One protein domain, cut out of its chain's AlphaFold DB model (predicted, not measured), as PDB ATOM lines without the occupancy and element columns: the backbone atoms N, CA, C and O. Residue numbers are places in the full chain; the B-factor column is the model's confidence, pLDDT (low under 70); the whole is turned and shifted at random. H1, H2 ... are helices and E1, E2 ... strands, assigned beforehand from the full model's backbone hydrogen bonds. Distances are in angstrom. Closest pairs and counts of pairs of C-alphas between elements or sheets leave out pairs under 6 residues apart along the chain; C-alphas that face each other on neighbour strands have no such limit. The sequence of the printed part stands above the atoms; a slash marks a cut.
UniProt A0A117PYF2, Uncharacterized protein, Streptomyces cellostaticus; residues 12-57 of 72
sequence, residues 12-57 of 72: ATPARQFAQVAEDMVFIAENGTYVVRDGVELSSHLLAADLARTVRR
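What this domain is: This is residues 12 to 57 of the 72 residues of an uncharacterized protein of Streptomyces cellostaticus (UniProt A0A117PYF2). A small sheet of three strands, E1, E2 and E3, makes a wall with the short helix H1 over its E1 edge, and a second helix, H2, sticks out far beyond it on an arm. Residues 48 to 57 stand free. The printed part has 46 residues, with two named helices and three named strands that follow along the chain as H1, E1, E2, E3, H2; the sheet, in the order E1, E2, E3, is antiparallel, and the class is mixed, helices and strands. The whole is loose, with a radius of gyration of the C-alphas of 13.5 A, and a rod spanning 41 by 18 by 13 A.

How they stand to each other: H1, residues 12 to 17, is on the sheet at a height over the sheet of 9.9 A, its local plane resting on only just enough C-alphas, 6. It lies over E1, residues 26 to 29, slantwise to the strands at 46 degrees on the local plane; their closest C-alphas, of Pro 14 and Phe 27, are 7.6 A apart. E1 and E2, residues 34 to 37, form a hairpin at 159 degrees, with N 27 and O 36 within hydrogen-bond range at 2.8 A. E2 and E3, residues 40 to 44, form another at 158 degrees, with N 40 and O 37 at 2.8 A. The three strands are a meander, each the antiparallel neighbour of the one before. H2, residues 49 to 55, is not on the sheet, and is apart from H1, E1 and E2. In both helices every O i to N i+4 pair is within hydrogen-bond range.

Where its parts are: H1 begins at C-alpha 12, (175.730, 273.648, 206.711), and is 8.7 A long. E1 measures 9.7 A, E2 10.5 A and E3 11.4 A. H2, 10.0 A long, ends at C-alpha 55, (190.614, 255.255, 201.808).

The domain as a whole: The C-alphas of Gln 20 and Arg 57, the two farthest apart, are 40.9 A apart. The printed part has no cut and no long link. No printed residue has a pLDDT under 70.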
ATOM      1  N   ALA A  12     175.965 272.358 207.361       94.12
ATOM      2  CA  ALA A  12     175.730 273.648 206.711       94.12
ATOM      3  C   ALA A  12     174.506 273.650 205.772       94.12
ATOM      4  O   ALA A  12     173.820 274.664 205.653       94.12
ATOM      5  N   THR A  13     174.213 272.521 205.117       94.38
ATOM      6  CA  THR A  13     173.088 272.404 204.184       94.38
ATOM      7  C   THR A  13     171.731 272.465 204.896       94.38
ATOM      8  O   THR A  13     170.992 273.416 204.630       94.38
ATOM      9  N   PRO A  14     171.375 271.540 205.814       93.75
ATOM     10  CA  PRO A  14     170.112 271.619 206.530       93.75
ATOM     11  C   PRO A  14     170.045 272.850 207.443       93.75
ATOM     12  O   PRO A  14     168.985 273.456 207.521       93.75
ATOM     13  N   ALA A  15     171.150 273.303 208.048       94.94
ATOM     14  CA  ALA A  15     171.148 274.538 208.840       94.94
ATOM     15  C   ALA A  15     170.657 275.745 208.023       94.94
ATOM     16  O   ALA A  15     169.836 276.529 208.492       94.94
ATOM     17  N   ARG A  16     171.099 275.859 206.763       96.38
ATOM     18  CA  ARG A  16     170.616 276.893 205.840       96.38
ATOM     19  C   ARG A  16     169.163 276.666 205.420       96.38
ATOM     20  O   ARG A  16     168.411 277.629 205.327       96.38
ATOM     21  N   GLN A  17     168.775 275.425 205.128       96.31
ATOM     22  CA  GLN A  17     167.418 275.099 204.667       96.31
ATOM     23  C   GLN A  17     166.353 275.345 205.742       96.31
ATOM     24  O   GLN A  17     165.253 275.780 205.418       96.31
ATOM     25  N   PHE A  18     166.688 275.100 207.009       95.25
ATOM     26  CA  PHE A  18     165.775 275.224 208.146       95.25
ATOM     27  C   PHE A  18     165.992 276.503 208.962       95.25
ATOM     28  O   PHE A  18     165.403 276.635 210.027       95.25
ATOM     29  N   ALA A  19     166.786 277.463 208.476       96.06
ATOM     30  CA  ALA A  19     167.196 278.650 209.236       96.06
ATOM     31  C   ALA A  19     166.031 279.427 209.883       96.06
ATOM     32  O   ALA A  19     166.195 279.996 210.955       96.06
ATOM     33  N   GLN A  20     164.848 279.432 209.260       97.12
ATOM     34  CA  GLN A  20     163.659 280.131 209.771       97.12
ATOM     35  C   GLN A  20     162.961 279.423 210.944       97.12
ATOM     36  O   GLN A  20     162.106 280.022 211.585       97.12
ATOM     37  N   VAL A  21     163.284 278.154 211.200       95.50
ATOM     38  CA  VAL A  21     162.632 277.297 212.206       95.50
ATOM     39  C   VAL A  21     163.650 276.520 213.050       95.50
ATOM     40  O   VAL A  21     163.301 275.522 213.667       95.50
ATOM     41  N   ALA A  22     164.919 276.934 213.038       94.12
ATOM     42  CA  ALA A  22     166.028 276.167 213.607       94.12
ATOM     43  C   ALA A  22     166.173 276.283 215.135       94.12
ATOM     44  O   ALA A  22     167.015 275.584 215.695       94.12
ATOM     45  N   GLU A  23     165.396 277.147 215.794       94.50
ATOM     46  CA  GLU A  23     165.431 277.322 217.252       94.50
ATOM     47  C   GLU A  23     165.196 275.981 217.962       94.50
ATOM     48  O   GLU A  23     164.252 275.256 217.640       94.50
ATOM     49  N   ASP A  24     166.103 275.624 218.878       94.25
ATOM     50  CA  ASP A  24     166.130 274.371 219.643       94.25
ATOM     51  C   ASP A  24     166.245 273.080 218.809       94.25
ATOM     52  O   ASP A  24     166.252 271.967 219.368       94.25
ATOM     53  N   MET A  25     166.364 273.195 217.482       96.12
ATOM     54  CA  MET A  25     166.408 272.067 216.561       96.12
ATOM     55  C   MET A  25     167.762 271.360 216.636       96.12
ATOM     56  O   MET A  25     168.830 271.966 216.536       96.12
ATOM     57  N   VAL A  26     167.712 270.035 216.763       97.62
ATOM     58  CA  VAL A  26     168.900 269.181 216.685       97.62
ATOM     59  C   VAL A  26     169.100 268.742 215.240       97.62
ATOM     60  O   VAL A  26     168.180 268.202 214.624       97.62
ATOM     61  N   PHE A  27     170.305 268.931 214.716       97.75
ATOM     62  CA  PHE A  27     170.719 268.473 213.394       97.75
ATOM     63  C   PHE A  27     171.643 267.264 213.522       97.75
ATOM     64  O   PHE A  27     172.639 267.317 214.246       97.75
ATOM     65  N   ILE A  28     171.336 266.198 212.782       97.25
ATOM     66  CA  ILE A  28     172.133 264.970 212.696       97.25
ATOM     67  C   ILE A  28     172.730 264.903 211.284       97.25
ATOM     68  O   ILE A  28     172.075 264.513 210.317       97.25
ATOM     69  N   ALA A  29     173.976 265.338 211.145       95.50
ATOM     70  CA  ALA A  29     174.674 265.456 209.871       95.50
ATOM     71  C   ALA A  29     175.704 264.336 209.674       95.50
ATOM     72  O   ALA A  29     176.005 263.575 210.594       95.50
ATOM     73  N   GLU A  30     176.250 264.251 208.459       94.50
ATOM     74  CA  GLU A  30     177.334 263.324 208.106       94.50
ATOM     75  C   GLU A  30     176.995 261.857 208.433       94.50
ATOM     76  O   GLU A  30     177.810 261.089 208.934       94.50
ATOM     77  N   ASN A  31     175.749 261.455 208.150       94.50
ATOM     78  CA  ASN A  31     175.214 260.128 208.480       94.50
ATOM     79  C   ASN A  31     175.258 259.804 209.986       94.50
ATOM     80  O   ASN A  31     175.340 258.642 210.376       94.50
ATOM     81  N   GLY A  32     175.180 260.830 210.835       95.50
ATOM     82  CA  GLY A  32     175.143 260.694 212.288       95.50
ATOM     83  C   GLY A  32     176.484 260.872 212.988       95.50
ATOM     84  O   GLY A  32     176.516 260.853 214.215       95.50
ATOM     85  N   THR A  33     177.578 261.096 212.257       95.81
ATOM     86  CA  THR A  33     178.889 261.352 212.870       95.81
ATOM     87  C   THR A  33     179.045 262.778 213.385       95.81
ATOM     88  O   THR A  33     180.037 263.057 214.056       95.81
ATOM     89  N   TYR A  34     178.098 263.681 213.109       96.75
ATOM     90  CA  TYR A  34     178.142 265.057 213.590       96.75
ATOM     91  C   TYR A  34     176.766 265.545 214.054       96.75
ATOM     92  O   TYR A  34     175.808 265.552 213.281       96.75
ATOM     93  N   VAL A  35     176.667 265.962 215.321       97.75
ATOM     94  CA  VAL A  35     175.414 266.399 215.956       97.75
ATOM     95  C   VAL A  35     175.564 267.820 216.481       97.75
ATOM     96  O   VAL A  35     176.491 268.115 217.236       97.75
ATOM     97  N   VAL A  36     174.631 268.692 216.099       97.69
ATOM     98  CA  VAL A  36     174.649 270.126 216.425       97.69
ATOM     99  C   VAL A  36     173.280 270.572 216.925       97.69
ATOM    100  O   VAL A  36     172.256 270.131 216.403       97.69
ATOM    101  N   ARG A  37     173.262 271.483 217.898       97.25
ATOM    102  CA  ARG A  37     172.070 272.195 218.366       97.25
ATOM    103  C   ARG A  37     172.409 273.665 218.566       97.25
ATOM    104  O   ARG A  37     173.440 273.961 219.152       97.25
ATOM    105  N   ASP A  38     171.584 274.567 218.041       94.38
ATOM    106  CA  ASP A  38     171.786 276.024 218.148       94.38
ATOM    107  C   ASP A  38     173.188 276.486 217.701       94.38
ATOM    108  O   ASP A  38     173.812 277.366 218.287       94.38
ATOM    109  N   GLY A  39     173.724 275.832 216.665       93.50
ATOM    110  CA  GLY A  39     175.081 276.074 216.161       93.50
ATOM    111  C   GLY A  39     176.205 275.510 217.037       93.50
ATOM    112  O   GLY A  39     177.364 275.543 216.628       93.50
ATOM    113  N   VAL A  40     175.882 274.947 218.202       96.25
ATOM    114  CA  VAL A  40     176.822 274.315 219.126       96.25
ATOM    115  C   VAL A  40     176.914 272.825 218.835       96.25
ATOM    116  O   VAL A  40     175.921 272.099 218.790       96.25
ATOM    117  N   GLU A  41     178.137 272.352 218.645       97.25
ATOM    118  CA  GLU A  41     178.420 270.929 218.545       97.25
ATOM    119  C   GLU A  41     178.111 270.213 219.860       97.25
ATOM    120  O   GLU A  41     178.628 270.566 220.917       97.25
ATOM    121  N   LEU A  42     177.302 269.161 219.763       97.88
ATOM    122  CA  LEU A  42     177.016 268.254 220.870       97.88
ATOM    123  C   LEU A  42     177.878 266.991 220.807       97.88
ATOM    124  O   LEU A  42     178.232 266.435 221.843       97.88
ATOM    125  N   SER A  43     178.180 266.505 219.598       97.62
ATOM    126  CA  SER A  43     178.967 265.287 219.398       97.62
ATOM    127  C   SER A  43     179.612 265.244 218.016       97.62
ATOM    128  O   SER A  43     179.007 265.660 217.021       97.62
ATOM    129  N   SER A  44     180.811 264.667 217.956       96.75
ATOM    130  CA  SER A  44     181.446 264.229 216.719       96.75
ATOM    131  C   SER A  44     182.100 262.856 216.866       96.75
ATOM    132  O   SER A  44     182.669 262.514 217.902       96.75
ATOM    133  N   HIS A  45     182.018 262.057 215.806       95.75
ATOM    134  CA  HIS A  45     182.693 260.769 215.672       95.75
ATOM    135  C   HIS A  45     183.543 260.778 214.404       95.75
ATOM    136  O   HIS A  45     183.060 260.545 213.299       95.75
ATOM    137  N   LEU A  46     184.823 261.100 214.567       92.12
ATOM    138  CA  LEU A  46     185.731 261.310 213.448       92.12
ATOM    139  C   LEU A  46     186.403 260.006 213.019       92.12
ATOM    140  O   LEU A  46     186.735 259.152 213.841       92.12
ATOM    141  N   LEU A  47     186.661 259.887 211.717       92.06
ATOM    142  CA  LEU A  47     187.540 258.845 211.202       92.06
ATOM    143  C   LEU A  47     188.975 259.102 211.661       92.06
ATOM    144  O   LEU A  47     189.463 260.235 211.633       92.06
ATOM    145  N   ALA A  48     189.675 258.028 212.015       93.94
ATOM    146  CA  ALA A  48     191.102 258.096 212.275       93.94
ATOM    147  C   ALA A  48     191.853 258.562 211.012       93.94
ATOM    148  O   ALA A  48     191.524 258.189 209.880       93.94
ATOM    149  N   ALA A  49     192.860 259.418 211.193       91.81
ATOM    150  CA  ALA A  49     193.526 260.087 210.077       91.81
ATOM    151  C   ALA A  49     194.258 259.110 209.133       91.81
ATOM    152  O   ALA A  49     194.381 259.360 207.936       91.81
ATOM    153  N   ASP A  50     194.764 258.000 209.660       94.44
ATOM    154  CA  ASP A  50     195.380 256.904 208.912       94.44
ATOM    155  C   ASP A  50     194.368 256.124 208.065       94.44
ATOM    156  O   ASP A  50     194.649 255.831 206.899       94.44
ATOM    157  N   LEU A  51     193.170 255.881 208.597       92.19
ATOM    158  CA  LEU A  51     192.070 255.285 207.843       92.19
ATOM    159  C   LEU A  51     191.635 256.208 206.699       92.19
ATOM    160  O   LEU A  51     191.566 255.770 205.551       92.19
ATOM    161  N   ALA A  52     191.448 257.503 206.971       91.94
ATOM    162  CA  ALA A  52     191.114 258.486 205.938       91.94
ATOM    163  C   ALA A  52     192.182 258.551 204.827       91.94
ATOM    164  O   ALA A  52     191.854 258.603 203.640       91.94
ATOM    165  N   ARG A  53     193.474 258.494 205.190       91.06
ATOM    166  CA  ARG A  53     194.579 258.421 204.218       91.06
ATOM    167  C   ARG A  53     194.543 257.141 203.391       91.06
ATOM    168  O   ARG A  53     194.827 257.200 202.200       91.06
ATOM    169  N   THR A  54     194.212 256.012 204.011       90.50
ATOM    170  CA  THR A  54     194.114 254.714 203.333       90.50
ATOM    171  C   THR A  54     192.984 254.719 202.310       90.50
ATOM    172  O   THR A  54     193.227 254.393 201.156       90.50
ATOM    173  N   VAL A  55     191.793 255.186 202.692       87.88
ATOM    174  CA  VAL A  55     190.614 255.255 201.808       87.88
ATOM    175  C   VAL A  55     190.811 256.235 200.643       87.88
ATOM    176  O   VAL A  55     190.252 256.038 199.571       87.88
ATOM    177  N   ARG A  56     191.624 257.286 200.820       87.44
ATOM    178  CA  ARG A  56     191.946 258.254 199.754       87.44
ATOM    179  C   ARG A  56     192.948 257.724 198.722       87.44
ATOM    180  O   ARG A  56     193.137 258.358 197.683       87.44
ATOM    181  N   ARG A  57     193.644 256.618 198.991       84.56
ATOM    182  CA  ARG A  57     194.565 256.043 198.002       84.56
ATOM    183  C   ARG A  57     193.753 255.452 196.845       84.56
ATOM    184  O   ARG A  57     192.789 254.742 197.114       84.56
TER     185      ARG A  57